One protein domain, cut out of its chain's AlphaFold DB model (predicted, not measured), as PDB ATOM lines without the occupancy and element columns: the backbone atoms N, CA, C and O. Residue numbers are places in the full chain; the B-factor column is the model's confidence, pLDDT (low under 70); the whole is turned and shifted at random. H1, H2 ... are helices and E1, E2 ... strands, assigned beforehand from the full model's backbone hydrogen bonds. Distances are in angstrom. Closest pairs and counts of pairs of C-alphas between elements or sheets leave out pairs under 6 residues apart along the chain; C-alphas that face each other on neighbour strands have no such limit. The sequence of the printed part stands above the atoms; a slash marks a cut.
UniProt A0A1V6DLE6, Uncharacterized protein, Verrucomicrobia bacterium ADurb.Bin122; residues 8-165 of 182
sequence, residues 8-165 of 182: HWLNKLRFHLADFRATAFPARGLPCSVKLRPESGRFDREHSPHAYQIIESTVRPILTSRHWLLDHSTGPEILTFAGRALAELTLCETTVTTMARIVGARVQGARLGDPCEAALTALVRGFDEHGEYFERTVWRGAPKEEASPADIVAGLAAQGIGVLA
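This is residues 8 to 165 of the 182 residues of an uncharacterized protein of Verrucomicrobia bacterium ADurb.Bin122 (UniProt A0A1V6DLE6). A strongly twisted sheet of seven strands winds part of the way round, and H4 bridges the open side between its edge strands E6 and E7. H3 covers one face of the sheet and H1 the opposite face, while H2 packs on H3, off the sheet. The printed part has 158 residues with four named helices and seven named strands, in the order H1 E1 H2 E2 E3 E4 H3 E5 E6 H4 E7. The sheet is branched at E3 and mixed, with E4 and E7 parallel and the other neighbour pairs antiparallel; the class is mixed, helices and strands. The whole is compact, with a radius of gyration of the C-alphas of 14.8 A and spans of 44 by 30 by 29 A.

H1 takes residues 8 to 23, from C-alpha 8 at (-4.246, -2.335, 8.747), and is 22.7 A long. E1, residues 30 to 38, is 25.6 A long. H2 takes residues 49 to 58 and E2 residues 68 to 70. E3, residues 77 to 85, is 23.9 A long, and E4 takes residues 88 to 92. H3, residues 93 to 111, is the longest helix; it runs 27.0 A from C-alpha 93 at (-21.234, 1.001, -17.373). E5, residues 120 to 127, is 23.0 A long, and E6, residues 133 to 141, is 24.5 A long. H4 takes residues 149 to 158. E7, residues 161 to 164, ends at C-alpha 164 at (-26.731, 1.253, -14.627).

H1 is on the sheet at a height of 8.0 A, over E1 and E3, and runs slantwise to the strands, at 50 degrees to E1 on the local plane. Its closest C-alphas to E1 are those of Leu 17 and Pro 31, 5.8 A apart. E1 has E3 on one side, with N 32 and O 80 at 2.8 A, and E5 on the other side, with N 35 and O 123 at 2.9 A. H2 and H3 touch and run opposite ways at a shallow tilt of 34 degrees, only just short of steep; the closest C-alphas are those of Ala 51 and Gly 109, 4.1 A apart. E2, E3 and E4 form a meander, each strand the antiparallel neighbour of the one before. E2 and E3 are a hairpin, with N 70 and O 77 at 2.8 A, and so are E3 and E4, with N 83 and O 90 at 2.8 A. H3 is on the sheet, on the opposite face from H1, at a height of 9.6 A over E1 and E5; it runs along the strands, only just, at 29 degrees to E5 on the local plane. E5 and E6 are a hairpin, with N 124 and O 136 at 2.9 A. H4 is on the sheet, and its closest C-alpha pair with E6 is Val 138 and Gly 155, 4.5 A apart. H4 touches H3 at a steep tilt of 59 degrees, opposite ways, H3 doing so with residues 96 to 100 alone; the closest C-alphas are those of Ala 100 and Pro 149, 5.6 A apart. E7 is parallel to E4, with N 162 and O 89 at 2.8 A. In H1, H2, H3 and H4 every O i to N i+4 pair is within hydrogen-bond range.

The two C-alphas farthest apart are those of Leu 86 and Gly 113, at 45.3 A. The printed part has no cut, and no link is long. The mean pLDDT of the printed part is 92.1; residues 25 to 27 and 84 to 88 are under 70.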
ATOM      1  N   HIS A   8      -5.031  -3.445   9.295       86.69
ATOM      2  CA  HIS A   8      -4.246  -2.335   8.747       86.69
ATOM      3  C   HIS A   8      -4.640  -2.042   7.303       86.69
ATOM      4  O   HIS A   8      -4.827  -0.889   6.905       86.69
ATOM      5  N   TRP A   9      -4.815  -3.101   6.517       87.94
ATOM      6  CA  TRP A   9      -5.297  -2.991   5.152       87.94
ATOM      7  C   TRP A   9      -6.731  -2.437   5.093       87.94
ATOM      8  O   TRP A   9      -6.996  -1.530   4.299       87.94
ATOM      9  N   LEU A  10      -7.632  -2.897   5.970       91.50
ATOM     10  CA  LEU A  10      -9.002  -2.369   6.048       91.50
ATOM     11  C   LEU A  10      -9.026  -0.870   6.355       91.50
ATOM     12  O   LEU A  10      -9.781  -0.128   5.726       91.50
ATOM     13  N   ASN A  11      -8.176  -0.409   7.273       91.50
ATOM     14  CA  ASN A  11      -8.066   1.011   7.602       91.50
ATOM     15  C   ASN A  11      -7.560   1.840   6.415       91.50
ATOM     16  O   ASN A  11      -8.099   2.915   6.150       91.50
ATOM     17  N   LYS A  12      -6.587   1.328   5.650       91.56
ATOM     18  CA  LYS A  12      -6.141   1.978   4.406       91.56
ATOM     19  C   LYS A  12      -7.263   2.074   3.376       91.56
ATOM     20  O   LYS A  12      -7.440   3.132   2.780       91.56
ATOM     21  N   LEU A  13      -8.046   1.008   3.192       93.50
ATOM     22  CA  LEU A  13      -9.193   1.040   2.283       93.50
ATOM     23  C   LEU A  13     -10.247   2.057   2.749       93.50
ATOM     24  O   LEU A  13     -10.717   2.848   1.933       93.50
ATOM     25  N   ARG A  14     -10.590   2.081   4.049       94.19
ATOM     26  CA  ARG A  14     -11.507   3.091   4.614       94.19
ATOM     27  C   ARG A  14     -11.016   4.502   4.318       94.19
ATOM     28  O   ARG A  14     -11.806   5.327   3.872       94.19
ATOM     29  N   PHE A  15      -9.725   4.758   4.526       93.12
ATOM     30  CA  PHE A  15      -9.121   6.059   4.261       93.12
ATOM     31  C   PHE A  15      -9.220   6.445   2.778       93.12
ATOM     32  O   PHE A  15      -9.733   7.517   2.477       93.12
ATOM     33  N   HIS A  16      -8.831   5.563   1.848       93.19
ATOM     34  CA  HIS A  16      -8.930   5.841   0.407       93.19
ATOM     35  C   HIS A  16     -10.371   6.113  -0.045       93.19
ATOM     36  O   HIS A  16     -10.609   7.028  -0.827       93.19
ATOM     37  N   LEU A  17     -11.346   5.342   0.449       94.19
ATOM     38  CA  LEU A  17     -12.755   5.539   0.098       94.19
ATOM     39  C   LEU A  17     -13.335   6.820   0.712       94.19
ATOM     40  O   LEU A  17     -14.171   7.467   0.082       94.19
ATOM     41  N   ALA A  18     -12.897   7.200   1.916       92.06
ATOM     42  CA  ALA A  18     -13.289   8.453   2.554       92.06
ATOM     43  C   ALA A  18     -12.701   9.671   1.824       92.06
ATOM     44  O   ALA A  18     -13.437  10.615   1.541       92.06
ATOM     45  N   ASP A  19     -11.417   9.621   1.467       92.69
ATOM     46  CA  ASP A  19     -10.733  10.665   0.698       92.69
ATOM     47  C   ASP A  19     -11.349  10.835  -0.700       92.69
ATOM     48  O   ASP A  19     -11.720  11.940  -1.108       92.69
ATOM     49  N   PHE A  20     -11.593   9.716  -1.388       93.00
ATOM     50  CA  PHE A  20     -12.321   9.700  -2.652       93.00
ATOM     51  C   PHE A  20     -13.716  10.316  -2.514       93.00
ATOM     52  O   PHE A  20     -14.096  11.162  -3.321       93.00
ATOM     53  N   ARG A  21     -14.478   9.947  -1.474       89.94
ATOM     54  CA  ARG A  21     -15.814  10.508  -1.225       89.94
ATOM     55  C   ARG A  21     -15.779  12.014  -0.963       89.94
ATOM     56  O   ARG A  21     -16.716  12.701  -1.361       89.94
ATOM     57  N   ALA A  22     -14.751  12.506  -0.278       87.81
ATOM     58  CA  ALA A  22     -14.603  13.921   0.044       87.81
ATOM     59  C   ALA A  22     -14.215  14.770  -1.177       87.81
ATOM     60  O   ALA A  22     -14.621  15.927  -1.266       87.81
ATOM     61  N   THR A  23     -13.454  14.196  -2.113       84.88
ATOM     62  CA  THR A  23     -12.812  14.950  -3.201       84.88
ATOM     63  C   THR A  23     -13.488  14.759  -4.560       84.88
ATOM     64  O   THR A  23     -13.490  15.672  -5.390       84.88
ATOM     65  N   ALA A  24     -14.061  13.585  -4.831       79.81
ATOM     66  CA  ALA A  24     -14.757  13.335  -6.087       79.81
ATOM     67  C   ALA A  24     -16.005  14.225  -6.210       79.81
ATOM     68  O   ALA A  24     -16.673  14.529  -5.219       79.81
ATOM     69  N   PHE A  25     -16.331  14.642  -7.441       67.69
ATOM     70  CA  PHE A  25     -17.483  15.516  -7.695       67.69
ATOM     71  C   PHE A  25     -18.740  14.929  -7.036       67.69
ATOM     72  O   PHE A  25     -18.971  13.731  -7.225       67.69
ATOM     73  N   PRO A  26     -19.556  15.731  -6.314       61.53
ATOM     74  CA  PRO A  26     -20.615  15.235  -5.439       61.53
ATOM     75  C   PRO A  26     -21.507  14.234  -6.170       61.53
ATOM     76  O   PRO A  26     -22.353  14.577  -7.000       61.53
ATOM     77  N   ALA A  27     -21.273  12.962  -5.872       63.19
ATOM     78  CA  ALA A  27     -22.023  11.845  -6.395       63.19
ATOM     79  C   ALA A  27     -22.794  11.229  -5.235       63.19
ATOM     80  O   ALA A  27     -22.276  11.040  -4.134       63.19
ATOM     81  N   ARG A  28     -24.070  10.939  -5.481       71.31
ATOM     82  CA  ARG A  28     -24.872  10.139  -4.560       71.31
ATOM     83  C   ARG A  28     -24.445   8.683  -4.717       71.31
ATOM     84  O   ARG A  28     -24.316   8.216  -5.845       71.31
ATOM     85  N   GLY A  29     -24.261   7.986  -3.605       82.31
ATOM     86  CA  GLY A  29     -23.929   6.567  -3.606       82.31
ATOM     87  C   GLY A  29     -22.922   6.195  -2.533       82.31
ATOM     88  O   GLY A  29     -22.452   7.032  -1.759       82.31
ATOM     89  N   LEU A  30     -22.607   4.910  -2.511       89.19
ATOM     90  CA  LEU A  30     -21.671   4.301  -1.593       89.19
ATOM     91  C   LEU A  30     -20.307   4.173  -2.295       89.19
ATOM     92  O   LEU A  30     -20.242   3.553  -3.360       89.19
ATOM     93  N   PRO A  31     -19.227   4.785  -1.776       93.12
ATOM     94  CA  PRO A  31     -17.912   4.660  -2.389       93.12
ATOM     95  C   PRO A  31     -17.438   3.208  -2.290       93.12
ATOM     96  O   PRO A  31     -17.510   2.585  -1.231       93.12
ATOM     97  N   CYS A  32     -16.940   2.673  -3.395       94.94
ATOM     98  CA  CYS A  32     -16.412   1.321  -3.466       94.94
ATOM     99  C   CYS A  32     -15.136   1.275  -4.306       94.94
ATOM    100  O   CYS A  32     -14.827   2.185  -5.078       94.94
ATOM    101  N   SER A  33     -14.387   0.198  -4.111       96.69
ATOM    102  CA  SER A  33     -13.152  -0.119  -4.808       96.69
ATOM    103  C   SER A  33     -13.398  -1.301  -5.737       96.69
ATOM    104  O   SER A  33     -13.938  -2.331  -5.326       96.69
ATOM    105  N   VAL A  34     -12.976  -1.153  -6.987       97.50
ATOM    106  CA  VAL A  34     -12.879  -2.234  -7.958       97.50
ATOM    107  C   VAL A  34     -11.408  -2.548  -8.168       97.50
ATOM    108  O   VAL A  34     -10.660  -1.741  -8.716       97.50
ATOM    109  N   LYS A  35     -10.977  -3.725  -7.719       97.19
ATOM    110  CA  LYS A  35      -9.574  -4.140  -7.742       97.19
ATOM    111  C   LYS A  35      -9.357  -5.221  -8.790       97.19
ATOM    112  O   LYS A  35     -10.025  -6.249  -8.745       97.19
ATOM    113  N   LEU A  36      -8.387  -5.023  -9.677       97.69
ATOM    114  CA  LEU A  36      -7.923  -6.038 -10.625       97.69
ATOM    115  C   LEU A  36      -6.572  -6.553 -10.140       97.69
ATOM    116  O   LEU A  36      -5.572  -5.863 -10.289       97.69
ATOM    117  N   ARG A  37      -6.545  -7.731  -9.514       95.50
ATOM    118  CA  ARG A  37      -5.376  -8.263  -8.798       95.50
ATOM    119  C   ARG A  37      -4.881  -9.567  -9.425       95.50
ATOM    120  O   ARG A  37      -5.681 -10.503  -9.519       95.50
ATOM    121  N   PRO A  38      -3.599  -9.679  -9.820       96.19
ATOM    122  CA  PRO A  38      -3.036 -10.966 -10.191       96.19
ATOM    123  C   PRO A  38      -2.874 -11.833  -8.934       96.19
ATOM    124  O   PRO A  38      -2.565 -11.323  -7.858       96.19
ATOM    125  N   GLU A  39      -3.094 -13.140  -9.043       94.00
ATOM    126  CA  GLU A  39      -2.986 -14.045  -7.886       94.00
ATOM    127  C   GLU A  39      -1.566 -14.162  -7.328       94.00
ATOM    128  O   GLU A  39      -1.373 -14.464  -6.151       94.00
ATOM    129  N   SER A  40      -0.574 -13.898  -8.172       91.81
ATOM    130  CA  SER A  40       0.833 -13.821  -7.816       91.81
ATOM    131  C   SER A  40       1.550 -12.820  -8.727       91.81
ATOM    132  O   SER A  40       1.030 -12.411  -9.768       91.81
ATOM    133  N   GLY A  41       2.751 -12.401  -8.329       89.69
ATOM    134  CA  GLY A  41       3.535 -11.421  -9.079       89.69
ATOM    135  C   GLY A  41       3.001  -9.991  -8.962       89.69
ATOM    136  O   GLY A  41       2.386  -9.619  -7.960       89.69
ATOM    137  N   ARG A  42       3.301  -9.172  -9.973       92.94
ATOM    138  CA  ARG A  42       2.998  -7.737 -10.009       92.94
ATOM    139  C   ARG A  42       2.217  -7.376 -11.261       92.94
ATOM    140  O   ARG A  42       2.345  -8.035 -12.289       92.94
ATOM    141  N   PHE A  43       1.410  -6.332 -11.151       95.44
ATOM    142  CA  PHE A  43       0.746  -5.701 -12.285       95.44
ATOM    143  C   PHE A  43       0.708  -4.197 -12.015       95.44
ATOM    144  O   PHE A  43      -0.284  -3.657 -11.550       95.44
ATOM    145  N   ASP A  44       1.844  -3.550 -12.228       95.56
ATOM    146  CA  ASP A  44       2.043  -2.125 -11.984       95.56
ATOM    147  C   ASP A  44       2.786  -1.495 -13.161       95.56
ATOM    148  O   ASP A  44       3.233  -2.193 -14.074       95.56
ATOM    149  N   ARG A  45       2.910  -0.167 -13.162       95.81
ATOM    150  CA  ARG A  45       3.575   0.555 -14.253       95.81
ATOM    151  C   ARG A  45       5.032   0.142 -14.470       95.81
ATOM    152  O   ARG A  45       5.505   0.210 -15.601       95.81
ATOM    153  N   GLU A  46       5.741  -0.235 -13.410       95.75
ATOM    154  CA  GLU A  46       7.157  -0.612 -13.473       95.75
ATOM    155  C   GLU A  46       7.330  -1.976 -14.149       95.75
ATOM    156  O   GLU A  46       8.202  -2.140 -14.999       95.75
ATOM    157  N   HIS A  47       6.470  -2.936 -13.812       95.88
ATOM    158  CA  HIS A  47       6.585  -4.320 -14.272       95.88
ATOM    159  C   HIS A  47       5.721  -4.627 -15.497       95.88
ATOM    160  O   HIS A  47       5.931  -5.649 -16.142       95.88
ATOM    161  N   SER A  48       4.739  -3.787 -15.821       96.81
ATOM    162  CA  SER A  48       3.865  -3.939 -16.990       96.81
ATOM    163  C   SER A  48       3.768  -2.630 -17.789       96.81
ATOM    164  O   SER A  48       2.675  -2.068 -17.945       96.81
ATOM    165  N   PRO A  49       4.907  -2.084 -18.260       97.88
ATOM    166  CA  PRO A  49       4.946  -0.779 -18.910       97.88
ATOM    167  C   PRO A  49       4.084  -0.716 -20.177       97.88
ATOM    168  O   PRO A  49       3.451   0.316 -20.419       97.88
ATOM    169  N   HIS A  50       4.000  -1.793 -20.967       98.50
ATOM    170  CA  HIS A  50       3.196  -1.792 -22.191       98.50
ATOM    171  C   HIS A  50       1.695  -1.776 -21.888       98.50
ATOM    172  O   HIS A  50       0.950  -0.983 -22.471       98.50
ATOM    173  N   ALA A  51       1.244  -2.583 -20.928       97.81
ATOM    174  CA  ALA A  51      -0.131  -2.577 -20.455       97.81
ATOM    175  C   ALA A  51      -0.512  -1.194 -19.919       97.81
ATOM    176  O   ALA A  51      -1.575  -0.675 -20.254       97.81
ATOM    177  N   TYR A  52       0.369  -0.550 -19.149       97.75
ATOM    178  CA  TYR A  52       0.093   0.783 -18.622       97.75
ATOM    179  C   TYR A  52       0.056   1.856 -19.711       97.75
ATOM    180  O   TYR A  52      -0.816   2.714 -19.649       97.75
ATOM    181  N   GLN A  53       0.886   1.793 -20.756       98.19
ATOM    182  CA  GLN A  53       0.738   2.689 -21.916       98.19
ATOM    183  C   GLN A  53      -0.646   2.548 -22.579       98.19
ATOM    184  O   GLN A  53      -1.276   3.542 -22.956       98.19
ATOM    185  N   ILE A  54      -1.160   1.321 -22.678       98.31
ATOM    186  CA  ILE A  54      -2.495   1.054 -23.229       98.31
ATOM    187  C   ILE A  54      -3.589   1.553 -22.276       98.31
ATOM    188  O   ILE A  54      -4.545   2.185 -22.719       98.31
ATOM    189  N   ILE A  55      -3.459   1.339 -20.965       97.56
ATOM    190  CA  ILE A  55      -4.396   1.875 -19.962       97.56
ATOM    191  C   ILE A  55      -4.430   3.408 -20.033       97.56
ATOM    192  O   ILE A  55      -5.501   4.009 -20.078       97.56
ATOM    193  N   GLU A  56      -3.274   4.059 -20.098       96.38
ATOM    194  CA  GLU A  56      -3.168   5.517 -20.196       96.38
ATOM    195  C   GLU A  56      -3.886   6.063 -21.441       96.38
ATOM    196  O   GLU A  56      -4.634   7.034 -21.353       96.38
ATOM    197  N   SER A  57      -3.733   5.395 -22.586       96.75
ATOM    198  CA  SER A  57      -4.341   5.816 -23.856       96.75
ATOM    199  C   SER A  57      -5.812   5.419 -24.024       96.75
ATOM    200  O   SER A  57      -6.538   6.094 -24.752       96.75
ATOM    201  N   THR A  58      -6.284   4.355 -23.366       95.75
ATOM    202  CA  THR A  58      -7.635   3.800 -23.598       95.75
ATOM    203  C   THR A  58      -8.576   3.921 -22.406       95.75
ATOM    204  O   THR A  58      -9.792   3.991 -22.595       95.75
ATOM    205  N   VAL A  59      -8.062   3.953 -21.178       95.31
ATOM    206  CA  VAL A  59      -8.870   4.014 -19.954       95.31
ATOM    207  C   VAL A  59      -9.003   5.444 -19.464       95.31
ATOM    208  O   VAL A  59     -10.126   5.897 -19.266       95.31
ATOM    209  N   ARG A  60      -7.900   6.187 -19.301       91.00
ATOM    210  CA  ARG A  60      -7.981   7.561 -18.771       91.00
ATOM    211  C   ARG A  60      -8.954   8.473 -19.524       91.00
ATOM    212  O   ARG A  60      -9.679   9.189 -18.838       91.00
ATOM    213  N   PRO A  61      -9.058   8.429 -20.867       93.75
ATOM    214  CA  PRO A  61      -9.982   9.298 -21.593       93.75
ATOM    215  C   PRO A  61     -11.466   9.052 -21.296       93.75
ATOM    216  O   PRO A  61     -12.282   9.928 -21.566       93.75
ATOM    217  N   ILE A  62     -11.832   7.875 -20.772       92.00
ATOM    218  CA  ILE A  62     -13.228   7.547 -20.440       92.00
ATOM    219  C   ILE A  62     -13.554   7.709 -18.956       92.00
ATOM    220  O   ILE A  62     -14.721   7.611 -18.579       92.00
ATOM    221  N   LEU A  63     -12.551   7.938 -18.106       91.38
ATOM    222  CA  LEU A  63     -12.794   8.174 -16.690       91.38
ATOM    223  C   LEU A  63     -13.448   9.541 -16.504       91.38
ATOM    224  O   LEU A  63     -13.036  10.548 -17.075       91.38
ATOM    225  N   THR A  64     -14.476   9.573 -15.666       87.25
ATOM    226  CA  THR A  64     -15.134  10.816 -15.258       87.25
ATOM    227  C   THR A  64     -14.588  11.281 -13.912       87.25
ATOM    228  O   THR A  64     -13.898  10.534 -13.221       87.25
ATOM    229  N   SER A  65     -14.982  12.473 -13.459       85.38
ATOM    230  CA  SER A  65     -14.675  12.966 -12.103       85.38
ATOM    231  C   SER A  65     -15.223  12.090 -10.963       85.38
ATOM    232  O   SER A  65     -14.936  12.352  -9.798       85.38
ATOM    233  N   ARG A  66     -16.011  11.055 -11.290       88.19
ATOM    234  CA  ARG A  66     -16.532  10.034 -10.370       88.19
ATOM    235  C   ARG A  66     -15.699   8.751 -10.346       88.19
ATOM    236  O   ARG A  66     -16.140   7.779  -9.747       88.19
ATOM    237  N   HIS A  67     -14.555   8.724 -11.024       93.00
ATOM    238  CA  HIS A  67     -13.672   7.567 -11.067       93.00
ATOM    239  C   HIS A  67     -12.239   7.990 -10.778       93.00
ATOM    240  O   HIS A  67     -11.705   8.862 -11.463       93.00
ATOM    241  N   TRP A  68     -11.597   7.349  -9.808       94.69
ATOM    242  CA  TRP A  68     -10.153   7.472  -9.606       94.69
ATOM    243  C   TRP A  68      -9.485   6.159  -9.967       94.69
ATOM    244  O   TRP A  68      -9.886   5.113  -9.471       94.69
ATOM    245  N   LEU A  69      -8.463   6.215 -10.817       95.62
ATOM    246  CA  LEU A  69      -7.628   5.063 -11.137       95.62
ATOM    247  C   LEU A  69      -6.313   5.175 -10.371       95.62
ATOM    248  O   LEU A  69      -5.512   6.074 -10.636       95.62
ATOM    249  N   LEU A  70      -6.115   4.255  -9.435       94.56
ATOM    250  CA  LEU A  70      -4.940   4.142  -8.592       94.56
ATOM    251  C   LEU A  70      -4.049   3.004  -9.084       94.56
ATOM    252  O   LEU A  70      -4.525   1.927  -9.453       94.56
ATOM    253  N   ASP A  71      -2.747   3.256  -9.063       91.81
ATOM    254  CA  ASP A  71      -1.728   2.261  -9.365       91.81
ATOM    255  C   ASP A  71      -1.259   1.596  -8.066       91.81
ATOM    256  O   ASP A  71      -0.952   2.271  -7.081       91.81
ATOM    257  N   HIS A  72      -1.202   0.269  -8.058       91.12
ATOM    258  CA  HIS A  72      -0.640  -0.500  -6.957       91.12
ATOM    259  C   HIS A  72       0.203  -1.633  -7.524       91.12
ATOM    260  O   HIS A  72      -0.162  -2.226  -8.533       91.12
ATOM    261  N   SER A  73       1.235  -2.042  -6.784       87.06
ATOM    262  CA  SER A  73       2.075  -3.191  -7.156       87.06
ATOM    263  C   SER A  73       1.284  -4.471  -7.450       87.06
ATOM    264  O   SER A  73       1.662  -5.290  -8.283       87.06
ATOM    265  N   THR A  74       0.150  -4.634  -6.766       89.31
ATOM    266  CA  THR A  74      -0.767  -5.775  -6.877       89.31
ATOM    267  C   THR A  74      -1.898  -5.551  -7.879       89.31
ATOM    268  O   THR A  74      -2.953  -6.170  -7.742       89.31
ATOM    269  N   GLY A  75      -1.730  -4.655  -8.849       94.31
ATOM    270  CA  GLY A  75      -2.735  -4.391  -9.868       94.31
ATOM    271  C   GLY A  75      -3.485  -3.069  -9.696       94.31
ATOM    272  O   GLY A  75      -3.581  -2.540  -8.583       94.31
ATOM    273  N   PRO A  76      -4.076  -2.541 -10.773       96.56
ATOM    274  CA  PRO A  76      -4.818  -1.290 -10.748       96.56
ATOM    275  C   PRO A  76      -6.097  -1.386  -9.907       96.56
ATOM    276  O   PRO A  76      -6.734  -2.439  -9.782       96.56
ATOM    277  N   GLU A  77      -6.474  -0.255  -9.325       97.19
ATOM    278  CA  GLU A  77      -7.649  -0.103  -8.474       97.19
ATOM    279  C   GLU A  77      -8.472   1.097  -8.929       97.19
ATOM    280  O   GLU A  77      -7.945   2.189  -9.120       97.19
ATOM    281  N   ILE A  78      -9.771   0.893  -9.126       96.88
ATOM    282  CA  ILE A  78     -10.708   1.937  -9.533       96.88
ATOM    283  C   ILE A  78     -11.569   2.270  -8.322       96.88
ATOM    284  O   ILE A  78     -12.303   1.413  -7.836       96.88
ATOM    285  N   LEU A  79     -11.516   3.507  -7.841       96.06
ATOM    286  CA  LEU A  79     -12.491   4.006  -6.877       96.06
ATOM    287  C   LEU A  79     -13.669   4.608  -7.639       96.06
ATOM    288  O   LEU A  79     -13.471   5.385  -8.576       96.06
ATOM    289  N   THR A  80     -14.884   4.220  -7.266       94.19
ATOM    290  CA  THR A  80     -16.130   4.647  -7.914       94.19
ATOM    291  C   THR A  80     -17.277   4.683  -6.903       94.19
ATOM    292  O   THR A  80     -17.138   4.232  -5.765       94.19
ATOM    293  N   PHE A  81     -18.429   5.213  -7.305       91.00
ATOM    294  CA  PHE A  81     -19.645   5.181  -6.495       91.00
ATOM    295  C   PHE A  81     -20.584   4.086  -6.989       91.00
ATOM    296  O   PHE A  81     -20.995   4.092  -8.150       91.00
ATOM    297  N   ALA A  82     -20.977   3.194  -6.084       88.94
ATOM    298  CA  ALA A  82     -22.112   2.316  -6.296       88.94
ATOM    299  C   ALA A  82     -23.406   3.063  -5.936       88.94
ATOM    300  O   ALA A  82     -23.545   3.617  -4.841       88.94
ATOM    301  N   GLY A  83     -24.365   3.086  -6.858       81.94
ATOM    302  CA  GLY A  83     -25.737   3.468  -6.550       81.94
ATOM    303  C   GLY A  83     -26.437   2.391  -5.718       81.94
ATOM    304  O   GLY A  83     -25.954   1.263  -5.609       81.94
ATOM    305  N   ARG A  84     -27.598   2.743  -5.157       65.44
ATOM    306  CA  ARG A  84     -28.568   1.774  -4.639       65.44
ATOM    307  C   ARG A  84     -29.839   1.895  -5.465       65.44
ATOM    308  O   ARG A  84     -30.535   2.904  -5.371       65.44
ATOM    309  N   ALA A  85     -30.136   0.879  -6.262       57.62
ATOM    310  CA  ALA A  85     -31.482   0.652  -6.761       57.62
ATOM    311  C   ALA A  85     -32.050  -0.522  -5.959       57.62
ATOM    312  O   ALA A  85     -31.431  -1.576  -5.908       57.62
ATOM    313  N   LEU A  86     -33.191  -0.331  -5.287       51.06
ATOM    314  CA  LEU A  86     -33.961  -1.432  -4.684       51.06
ATOM    315  C   LEU A  86     -33.143  -2.369  -3.758       51.06
ATOM    316  O   LEU A  86     -33.304  -3.579  -3.802       51.06
ATOM    317  N   ALA A  87     -32.280  -1.797  -2.906       55.06
ATOM    318  CA  ALA A  87     -31.394  -2.498  -1.960       55.06
ATOM    319  C   ALA A  87     -30.201  -3.279  -2.558       55.06
ATOM    320  O   ALA A  87     -29.402  -3.819  -1.791       55.06
ATOM    321  N   GLU A  88     -29.992  -3.246  -3.874       69.50
ATOM    322  CA  GLU A  88     -28.832  -3.856  -4.531       69.50
ATOM    323  C   GLU A  88     -27.756  -2.812  -4.867       69.50
ATOM    324  O   GLU A  88     -28.049  -1.661  -5.211       69.50
ATOM    325  N   LEU A  89     -26.482  -3.207  -4.745       87.25
ATOM    326  CA  LEU A  89     -25.351  -2.394  -5.198       87.25
ATOM    327  C   LEU A  89     -25.426  -2.252  -6.716       87.25
ATOM    328  O   LEU A  89     -25.717  -3.219  -7.414       87.25
ATOM    329  N   THR A  90     -25.148  -1.066  -7.249       90.69
ATOM    330  CA  THR A  90     -25.218  -0.843  -8.695       90.69
ATOM    331  C   THR A  90     -24.031  -0.037  -9.200       90.69
ATOM    332  O   THR A  90     -23.834   1.099  -8.773       90.69
ATOM    333  N   LEU A  91     -23.244  -0.600 -10.117       91.94
ATOM    334  CA  LEU A  91     -22.120   0.095 -10.756       91.94
ATOM    335  C   LEU A  91     -22.559   0.765 -12.058       91.94
ATOM    336  O   LEU A  91     -23.573   0.400 -12.641       91.94
ATOM    337  N   CYS A  92     -21.809   1.752 -12.541       90.94
ATOM    338  CA  CYS A  92     -22.069   2.335 -13.858       90.94
ATOM    339  C   CYS A  92     -21.345   1.555 -14.967       90.94
ATOM    340  O   CYS A  92     -20.285   0.965 -14.744       90.94
ATOM    341  N   GLU A  93     -21.872   1.607 -16.191       92.06
ATOM    342  CA  GLU A  93     -21.234   1.001 -17.373       92.06
ATOM    343  C   GLU A  93     -19.801   1.488 -17.619       92.06
ATOM    344  O   GLU A  93     -18.975   0.722 -18.119       92.06
ATOM    345  N   THR A  94     -19.471   2.738 -17.265       93.94
ATOM    346  CA  THR A  94     -18.089   3.234 -17.357       93.94
ATOM    347  C   THR A  94     -17.149   2.375 -16.516       93.94
ATOM    348  O   THR A  94     -16.102   1.983 -17.014       93.94
ATOM    349  N   THR A  95     -17.541   2.004 -15.291       95.25
ATOM    350  CA  THR A  95     -16.733   1.122 -14.433       95.25
ATOM    351  C   THR A  95     -16.531  -0.248 -15.087       95.25
ATOM    352  O   THR A  95     -15.399  -0.716 -15.174       95.25
ATOM    353  N   VAL A  96     -17.594  -0.854 -15.627       96.50
ATOM    354  CA  VAL A  96     -17.526  -2.145 -16.346       96.50
ATOM    355  C   VAL A  96     -16.592  -2.060 -17.555       96.50
ATOM    356  O   VAL A  96     -15.709  -2.898 -17.739       96.50
ATOM    357  N   THR A  97     -16.751  -1.016 -18.367       96.38
ATOM    358  CA  THR A  97     -15.932  -0.781 -19.560       96.38
ATOM    359  C   THR A  97     -14.469  -0.581 -19.184       96.38
ATOM    360  O   THR A  97     -13.580  -1.127 -19.835       96.38
ATOM    361  N   THR A  98     -14.203   0.173 -18.116       97.44
ATOM    362  CA  THR A  98     -12.858   0.361 -17.579       97.44
ATOM    363  C   THR A  98     -12.244  -0.968 -17.145       97.44
ATOM    364  O   THR A  98     -11.099  -1.230 -17.506       97.44
ATOM    365  N   MET A  99     -12.986  -1.829 -16.439       97.88
ATOM    366  CA  MET A  99     -12.490  -3.152 -16.038       97.88
ATOM    367  C   MET A  99     -12.072  -3.980 -17.254       97.88
ATOM    368  O   MET A  99     -10.923  -4.410 -17.326       97.88
ATOM    369  N   ALA A 100     -12.967  -4.138 -18.234       98.12
ATOM    370  CA  ALA A 100     -12.693  -4.893 -19.455       98.12
ATOM    371  C   ALA A 100     -11.475  -4.340 -20.217       98.12
ATOM    372  O   ALA A 100     -10.600  -5.098 -20.634       98.12
ATOM    373  N   ARG A 101     -11.353  -3.009 -20.335       98.25
ATOM    374  CA  ARG A 101     -10.202  -2.368 -20.996       98.25
ATOM    375  C   ARG A 101      -8.887  -2.612 -20.268       98.25
ATOM    376  O   ARG A 101      -7.881  -2.829 -20.931       98.25
ATOM    377  N   ILE A 102      -8.873  -2.602 -18.936       98.19
ATOM    378  CA  ILE A 102      -7.659  -2.911 -18.170       98.19
ATOM    379  C   ILE A 102      -7.269  -4.385 -18.338       98.19
ATOM    380  O   ILE A 102      -6.088  -4.680 -18.519       98.19
ATOM    381  N   VAL A 103      -8.241  -5.306 -18.310       98.12
ATOM    382  CA  VAL A 103      -7.983  -6.732 -18.568       98.12
ATOM    383  C   VAL A 103      -7.385  -6.908 -19.967       98.12
ATOM    384  O   VAL A 103      -6.307  -7.485 -20.100       98.12
ATOM    385  N   GLY A 104      -8.012  -6.330 -20.995       98.00
ATOM    386  CA  GLY A 104      -7.496  -6.360 -22.365       98.00
ATOM    387  C   GLY A 104      -6.111  -5.717 -22.501       98.00
ATOM    388  O   GLY A 104      -5.236  -6.268 -23.166       98.00
ATOM    389  N   ALA A 105      -5.860  -4.601 -21.810       98.00
ATOM    390  CA  ALA A 105      -4.553  -3.949 -21.787       98.00
ATOM    391  C   ALA A 105      -3.466  -4.845 -21.182       98.00
ATOM    392  O   ALA A 105      -2.359  -4.881 -21.712       98.00
ATOM    393  N   ARG A 106      -3.774  -5.613 -20.128       97.50
ATOM    394  CA  ARG A 106      -2.848  -6.605 -19.558       97.50
ATOM    395  C   ARG A 106      -2.488  -7.685 -20.576       97.50
ATOM    396  O   ARG A 106      -1.315  -8.019 -20.726       97.50
ATOM    397  N   VAL A 107      -3.481  -8.230 -21.282       97.88
ATOM    398  CA  VAL A 107      -3.255  -9.262 -22.308       97.88
ATOM    399  C   VAL A 107      -2.433  -8.706 -23.469       97.88
ATOM    400  O   VAL A 107      -1.474  -9.336 -23.909       97.88
ATOM    401  N   GLN A 108      -2.761  -7.504 -23.939       98.25
ATOM    402  CA  GLN A 108      -2.033  -6.866 -25.028       98.25
ATOM    403  C   GLN A 108      -0.609  -6.468 -24.619       98.25
ATOM    404  O   GLN A 108       0.316  -6.678 -25.397       98.25
ATOM    405  N   GLY A 109      -0.407  -5.965 -23.399       98.19
ATOM    406  CA  GLY A 109       0.923  -5.722 -22.841       98.19
ATOM    407  C   GLY A 109       1.764  -6.997 -22.798       98.19
ATOM    408  O   GLY A 109       2.928  -6.981 -23.188       98.19
ATOM    409  N   ALA A 110       1.154  -8.138 -22.460       97.44
ATOM    410  CA  ALA A 110       1.837  -9.430 -22.479       97.44
ATOM    411  C   ALA A 110       2.286  -9.859 -23.884       97.44
ATOM    412  O   ALA A 110       3.352 -10.451 -24.043       97.44
ATOM    413  N   ARG A 111       1.507  -9.530 -24.924       97.94
ATOM    414  CA  ARG A 111       1.911  -9.747 -26.328       97.94
ATOM    415  C   ARG A 111       3.093  -8.861 -26.738       97.94
ATOM    416  O   ARG A 111       3.779  -9.189 -27.699       97.94
ATOM    417  N   LEU A 112       3.326  -7.766 -26.017       98.12
ATOM    418  CA  LEU A 112       4.425  -6.821 -26.232       98.12
ATOM    419  C   LEU A 112       5.635  -7.073 -25.315       98.12
ATOM    420  O   LEU A 112       6.649  -6.406 -25.478       98.12
ATOM    421  N   GLY A 113       5.556  -8.046 -24.400       97.38
ATOM    422  CA  GLY A 113       6.672  -8.461 -23.545       97.38
ATOM    423  C   GLY A 113       6.459  -8.283 -22.041       97.38
ATOM    424  O   GLY A 113       7.339  -8.669 -21.275       97.38
ATOM    425  N   ASP A 114       5.314  -7.753 -21.592       97.50
ATOM    426  CA  ASP A 114       5.020  -7.678 -20.154       97.50
ATOM    427  C   ASP A 114       4.818  -9.087 -19.540       97.50
ATOM    428  O   ASP A 114       4.226  -9.970 -20.173       97.50
ATOM    429  N   PRO A 115       5.215  -9.321 -18.276       93.81
ATOM    430  CA  PRO A 115       4.909 -10.559 -17.561       93.81
ATOM    431  C   PRO A 115       3.399 -10.760 -17.356       93.81
ATOM    432  O   PRO A 115       2.687  -9.855 -16.920       93.81
ATOM    433  N   CYS A 116       2.893 -11.972 -17.606       93.69
ATOM    434  CA  CYS A 116       1.468 -12.287 -17.445       93.69
ATOM    435  C   CYS A 116       1.242 -13.783 -17.181       93.69
ATOM    436  O   CYS A 116       0.544 -14.454 -17.934       93.69
ATOM    437  N   GLU A 117       1.855 -14.305 -16.115       92.69
ATOM    438  CA  GLU A 117       1.833 -15.744 -15.784       92.69
ATOM    439  C   GLU A 117       0.771 -16.120 -14.739       92.69
ATOM    440  O   GLU A 117       0.409 -17.284 -14.598       92.69
ATOM    441  N   ALA A 118       0.246 -15.139 -14.003       94.94
ATOM    442  CA  ALA A 118      -0.775 -15.363 -12.983       94.94
ATOM    443  C   ALA A 118      -2.190 -15.108 -13.519       94.94
ATOM    444  O   ALA A 118      -2.410 -14.183 -14.314       94.94
ATOM    445  N   ALA A 119      -3.164 -15.868 -13.013       97.19
ATOM    446  CA  ALA A 119      -4.578 -15.550 -13.184       97.19
ATOM    447  C   ALA A 119      -4.886 -14.149 -12.628       97.19
ATOM    448  O   ALA A 119      -4.213 -13.669 -11.708       97.19
ATOM    449  N   LEU A 120      -5.892 -13.483 -13.193       97.69
ATOM    450  CA  LEU A 120      -6.343 -12.163 -12.753       97.69
ATOM    451  C   LEU A 120      -7.721 -12.282 -12.123       97.69
ATOM    452  O   LEU A 120      -8.617 -12.885 -12.702       97.69
ATOM    453  N   THR A 121      -7.891 -11.677 -10.953       97.88
ATOM    454  CA  THR A 121      -9.181 -11.602 -10.265       97.88
ATOM    455  C   THR A 121      -9.662 -10.159 -10.231       97.88
ATOM    456  O   THR A 121      -8.915  -9.265  -9.831       97.88
ATOM    457  N   ALA A 122     -10.916  -9.939 -10.612       97.94
ATOM    458  CA  ALA A 122     -11.624  -8.687 -10.409       97.94
ATOM    459  C   ALA A 122     -12.496  -8.782  -9.151       97.94
ATOM    460  O   ALA A 122     -13.319  -9.691  -9.013       97.94
ATOM    461  N   LEU A 123     -12.323  -7.829  -8.242       97.00
ATOM    462  CA  LEU A 123     -13.041  -7.738  -6.975       97.00
ATOM    463  C   LEU A 123     -13.811  -6.423  -6.914       97.00
ATOM    464  O   LEU A 123     -13.277  -5.392  -7.318       97.00
ATOM    465  N   VAL A 124     -15.005  -6.443  -6.330       96.88
ATOM    466  CA  VAL A 124     -15.710  -5.241  -5.865       96.88
ATOM    467  C   VAL A 124     -15.766  -5.296  -4.348       96.88
ATOM    468  O   VAL A 124     -16.228  -6.285  -3.778       96.88
ATOM    469  N   ARG A 125     -15.279  -4.250  -3.686       95.88
ATOM    470  CA  ARG A 125     -15.168  -4.201  -2.227       95.88
ATOM    471  C   ARG A 125     -15.456  -2.820  -1.670       95.88
ATOM    472  O   ARG A 125     -15.270  -1.809  -2.346       95.88
ATOM    473  N   GLY A 126     -15.887  -2.767  -0.421       94.81
ATOM    474  CA  GLY A 126     -16.241  -1.521   0.240       94.81
ATOM    475  C   GLY A 126     -16.830  -1.769   1.616       94.81
ATOM    476  O   GLY A 126     -16.621  -2.825   2.210       94.81
ATOM    477  N   PHE A 127     -17.565  -0.781   2.109       92.50
ATOM    478  CA  PHE A 127     -18.269  -0.854   3.382       92.50
ATOM    479  C   PHE A 127     -19.727  -0.514   3.150       92.50
ATOM    480  O   PHE A 127     -19.996   0.446   2.437       92.50
ATOM    481  N   ASP A 128     -20.654  -1.278   3.712       89.25
ATOM    482  CA  ASP A 128     -22.073  -0.959   3.611       89.25
ATOM    483  C   ASP A 128     -22.455   0.269   4.468       89.25
ATOM    484  O   ASP A 128     -21.608   0.953   5.052       89.25
ATOM    485  N   GLU A 129     -23.746   0.587   4.531       83.94
ATOM    486  CA  GLU A 129     -24.253   1.733   5.300       83.94
ATOM    487  C   GLU A 129     -24.065   1.586   6.815       83.94
ATOM    488  O   GLU A 129     -24.047   2.590   7.527       83.94
ATOM    489  N   HIS A 130     -23.895   0.357   7.299       87.94
ATOM    490  CA  HIS A 130     -23.584   0.049   8.691       87.94
ATOM    491  C   HIS A 130     -22.072   0.046   8.952       87.94
ATOM    492  O   HIS A 130     -21.638  -0.058  10.097       87.94
ATOM    493  N   GLY A 131     -21.261   0.231   7.907       87.38
ATOM    494  CA  GLY A 131     -19.811   0.213   7.987       87.38
ATOM    495  C   GLY A 131     -19.217  -1.194   7.966       87.38
ATOM    496  O   GLY A 131     -18.018  -1.319   8.237       87.38
ATOM    497  N   GLU A 132     -20.010  -2.216   7.635       90.75
ATOM    498  CA  GLU A 132     -19.572  -3.606   7.516       90.75
ATOM    499  C   GLU A 132     -18.850  -3.831   6.189       90.75
ATOM    500  O   GLU A 132     -19.271  -3.356   5.132       90.75
ATOM    501  N   TYR A 133     -17.723  -4.540   6.243       92.94
ATOM    502  CA  TYR A 133     -16.899  -4.801   5.067       92.94
ATOM    503  C   TYR A 133     -17.549  -5.833   4.142       92.94
ATOM    504  O   TYR A 133     -17.989  -6.890   4.594       92.94
ATOM    505  N   PHE A 134     -17.511  -5.580   2.834       92.69
ATOM    506  CA  PHE A 134     -17.840  -6.578   1.820       92.69
ATOM    507  C   PHE A 134     -16.734  -6.693   0.767       92.69
ATOM    508  O   PHE A 134     -16.099  -5.706   0.394       92.69
ATOM    509  N   GLU A 135     -16.562  -7.903   0.232       94.62
ATOM    510  CA  GLU A 135     -15.735  -8.208  -0.935       94.62
ATOM    511  C   GLU A 135     -16.448  -9.255  -1.787       94.62
ATOM    512  O   GLU A 135     -16.916 -10.269  -1.272       94.62
ATOM    513  N   ARG A 136     -16.545  -9.005  -3.091       95.50
ATOM    514  CA  ARG A 136     -17.203  -9.887  -4.057       95.50
ATOM    515  C   ARG A 136     -16.262 -10.112  -5.228       95.50
ATOM    516  O   ARG A 136     -15.808  -9.150  -5.847       95.50
ATOM    517  N   THR A 137     -15.966 -11.373  -5.533       97.12
ATOM    518  CA  THR A 137     -15.238 -11.727  -6.759       97.12
ATOM    519  C   THR A 137     -16.218 -11.731  -7.914       97.12
ATOM    520  O   THR A 137     -17.157 -12.519  -7.918       97.12
ATOM    521  N   VAL A 138     -16.005 -10.837  -8.873       97.25
ATOM    522  CA  VAL A 138     -16.935 -10.615  -9.990       97.25
ATOM    523  C   VAL A 138     -16.385 -11.128 -11.308       97.25
ATOM    524  O   VAL A 138     -17.134 -11.283 -12.253       97.25
ATOM    525  N   TRP A 139     -15.089 -11.406 -11.398       98.31
ATOM    526  CA  TRP A 139     -14.517 -12.091 -12.551       98.31
ATOM    527  C   TRP A 139     -13.177 -12.711 -12.172       98.31
ATOM    528  O   TRP A 139     -12.452 -12.185 -11.324       98.31
ATOM    529  N   ARG A 140     -12.845 -13.829 -12.811       97.81
ATOM    530  CA  ARG A 140     -11.548 -14.485 -12.699       97.81
ATOM    531  C   ARG A 140     -11.215 -15.098 -14.048       97.81
ATOM    532  O   ARG A 140     -11.978 -15.932 -14.516       97.81
ATOM    533  N   GLY A 141     -10.076 -14.715 -14.610       97.19
ATOM    534  CA  GLY A 141      -9.569 -15.280 -15.855       97.19
ATOM    535  C   GLY A 141      -8.193 -15.899 -15.679       97.19
ATOM    536  O   GLY A 141      -7.390 -15.460 -14.843       97.19
ATOM    537  N   ALA A 142      -7.919 -16.917 -16.484       97.50
ATOM    538  CA  ALA A 142      -6.604 -17.508 -16.644       97.50
ATOM    539  C   ALA A 142      -5.570 -16.463 -17.126       97.50
ATOM    540  O   ALA A 142      -5.921 -15.355 -17.554       97.50
ATOM    541  N   PRO A 143      -4.265 -16.772 -17.056       95.50
ATOM    542  CA  PRO A 143      -3.245 -15.911 -17.643       95.50
ATOM    543  C   PRO A 143      -3.558 -15.629 -19.118       95.50
ATOM    544  O   PRO A 143      -3.878 -16.544 -19.873       95.50
ATOM    545  N   LYS A 144      -3.458 -14.358 -19.525       95.69
ATOM    546  CA  LYS A 144      -3.743 -13.883 -20.895       95.69
ATOM    547  C   LYS A 144      -5.202 -14.061 -21.361       95.69
ATOM    548  O   LYS A 144      -5.478 -13.852 -22.539       95.69
ATOM    549  N   GLU A 145      -6.127 -14.393 -20.460       96.94
ATOM    550  CA  GLU A 145      -7.562 -14.389 -20.747       96.94
ATOM    551  C   GLU A 145      -8.099 -12.951 -20.778       96.94
ATOM    552  O   GLU A 145      -7.803 -12.139 -19.895       96.94
ATOM    553  N   GLU A 146      -8.867 -12.631 -21.818       95.94
ATOM    554  CA  GLU A 146      -9.552 -11.347 -21.954       95.94
ATOM    555  C   GLU A 146     -10.940 -11.414 -21.303       95.94
ATOM    556  O   GLU A 146     -11.557 -12.473 -21.242       95.94
ATOM    557  N   ALA A 147     -11.445 -10.272 -20.838       95.19
ATOM    558  CA  ALA A 147     -12.811 -10.147 -20.342       95.19
ATOM    559  C   ALA A 147     -13.579  -9.179 -21.236       95.19
ATOM    560  O   ALA A 147     -13.194  -8.011 -21.366       95.19
ATOM    561  N   SER A 148     -14.685  -9.633 -21.821       96.44
ATOM    562  CA  SER A 148     -15.632  -8.719 -22.447       96.44
ATOM    563  C   SER A 148     -16.432  -7.967 -21.371       96.44
ATOM    564  O   SER A 148     -16.585  -8.453 -20.245       96.44
ATOM    565  N   PRO A 149     -17.013  -6.794 -21.687       96.31
ATOM    566  CA  PRO A 149     -17.961  -6.145 -20.785       96.31
ATOM    567  C   PRO A 149     -19.118  -7.067 -20.367       96.31
ATOM    568  O   PRO A 149     -19.566  -6.987 -19.228       96.31
ATOM    569  N   ALA A 150     -19.567  -7.967 -21.251       96.12
ATOM    570  CA  ALA A 150     -20.637  -8.917 -20.953       96.12
ATOM    571  C   ALA A 150     -20.227  -9.937 -19.879       96.12
ATOM    572  O   ALA A 150     -21.022 -10.214 -18.982       96.12
ATOM    573  N   ASP A 151     -18.981 -10.422 -19.908       96.75
ATOM    574  CA  ASP A 151     -18.459 -11.349 -18.892       96.75
ATOM    575  C   ASP A 151     -18.417 -10.686 -17.511       96.75
ATOM    576  O   ASP A 151     -18.833 -11.271 -16.508       96.75
ATOM    577  N   ILE A 152     -17.978  -9.423 -17.461       97.56
ATOM    578  CA  ILE A 152     -17.956  -8.633 -16.224       97.56
ATOM    579  C   ILE A 152     -19.379  -8.380 -15.705       97.56
ATOM    580  O   ILE A 152     -19.623  -8.522 -14.508       97.56
ATOM    581  N   VAL A 153     -20.332  -8.031 -16.578       96.62
ATOM    582  CA  VAL A 153     -21.746  -7.838 -16.196       96.62
ATOM    583  C   VAL A 153     -22.345  -9.127 -15.639       96.62
ATOM    584  O   VAL A 153     -23.005  -9.086 -14.603       96.62
ATOM    585  N   ALA A 154     -22.095 -10.269 -16.283       96.44
ATOM    586  CA  ALA A 154     -22.595 -11.560 -15.822       96.44
ATOM    587  C   ALA A 154     -22.072 -11.900 -14.419       96.44
ATOM    588  O   ALA A 154     -22.836 -12.320 -13.549       96.44
ATOM    589  N   GLY A 155     -20.786 -11.660 -14.167       96.75
ATOM    590  CA  GLY A 155     -20.197 -11.905 -12.859       96.75
ATOM    591  C   GLY A 155     -20.613 -10.896 -11.780       96.75
ATOM    592  O   GLY A 155     -20.790 -11.281 -10.625       96.75
ATOM    593  N   LEU A 156     -20.874  -9.634 -12.138       95.81
ATOM    594  CA  LEU A 156     -21.517  -8.662 -11.242       95.81
ATOM    595  C   LEU A 156     -22.928  -9.122 -10.848       95.81
ATOM    596  O   LEU A 156     -23.249  -9.165  -9.658       95.81
ATOM    597  N   ALA A 157     -23.736  -9.545 -11.824       94.38
ATOM    598  CA  ALA A 157     -25.090 -10.040 -11.591       94.38
ATOM    599  C   ALA A 157     -25.100 -11.297 -10.704       94.38
ATOM    600  O   ALA A 157     -25.890 -11.379  -9.767       94.38
ATOM    601  N   ALA A 158     -24.164 -12.230 -10.917       95.19
ATOM    602  CA  ALA A 158     -23.992 -13.412 -10.067       95.19
ATOM    603  C   ALA A 158     -23.648 -13.067  -8.606       95.19
ATOM    604  O   ALA A 158     -23.857 -13.877  -7.705       95.19
ATOM    605  N   GLN A 159     -23.120 -11.866  -8.364       94.31
ATOM    606  CA  GLN A 159     -22.824 -11.340  -7.039       94.31
ATOM    607  C   GLN A 159     -23.913 -10.388  -6.522       94.31
ATOM    608  O   GLN A 159     -23.677  -9.719  -5.518       94.31
ATOM    609  N   GLY A 160     -25.073 -10.279  -7.178       91.88
ATOM    610  CA  GLY A 160     -26.143  -9.349  -6.793       91.88
ATOM    611  C   GLY A 160     -25.722  -7.880  -6.901       91.88
ATOM    612  O   GLY A 160     -26.025  -7.077  -6.014       91.88
ATOM    613  N   ILE A 161     -24.918  -7.552  -7.917       92.50
ATOM    614  CA  ILE A 161     -24.521  -6.186  -8.261       92.50
ATOM    615  C   ILE A 161     -25.105  -5.860  -9.637       92.50
ATOM    616  O   ILE A 161     -24.747  -6.478 -10.639       92.50
ATOM    617  N   GLY A 162     -25.991  -4.871  -9.692       92.31
ATOM    618  CA  GLY A 162     -26.552  -4.373 -10.943       92.31
ATOM    619  C   GLY A 162     -25.578  -3.477 -11.712       92.31
ATOM    620  O   GLY A 162     -24.571  -2.998 -11.178       92.31
ATOM    621  N   VAL A 163     -25.936  -3.163 -12.957       90.94
ATOM    622  CA  VAL A 163     -25.236  -2.165 -13.774       90.94
ATOM    623  C   VAL A 163     -26.237  -1.141 -14.302       90.94
ATOM    624  O   VAL A 163     -27.247  -1.503 -14.902       90.94
ATOM    625  N   LEU A 164     -25.968   0.142 -14.068       86.12
ATOM    626  CA  LEU A 164     -26.731   1.253 -14.627       86.12
ATOM    627  C   LEU A 164     -26.085   1.732 -15.914       86.12
ATOM    628  O   LEU A 164     -24.891   2.060 -15.936       86.12
ATOM    629  N   ALA A 165     -26.921   1.863 -16.942       72.25
ATOM    630  CA  ALA A 165     -26.535   2.545 -18.156       72.25
ATOM    631  C   ALA A 165     -26.097   3.973 -17.840       72.25
ATOM    632  O   ALA A 165     -26.775   4.704 -17.106       72.25
TER     633      ALA A 165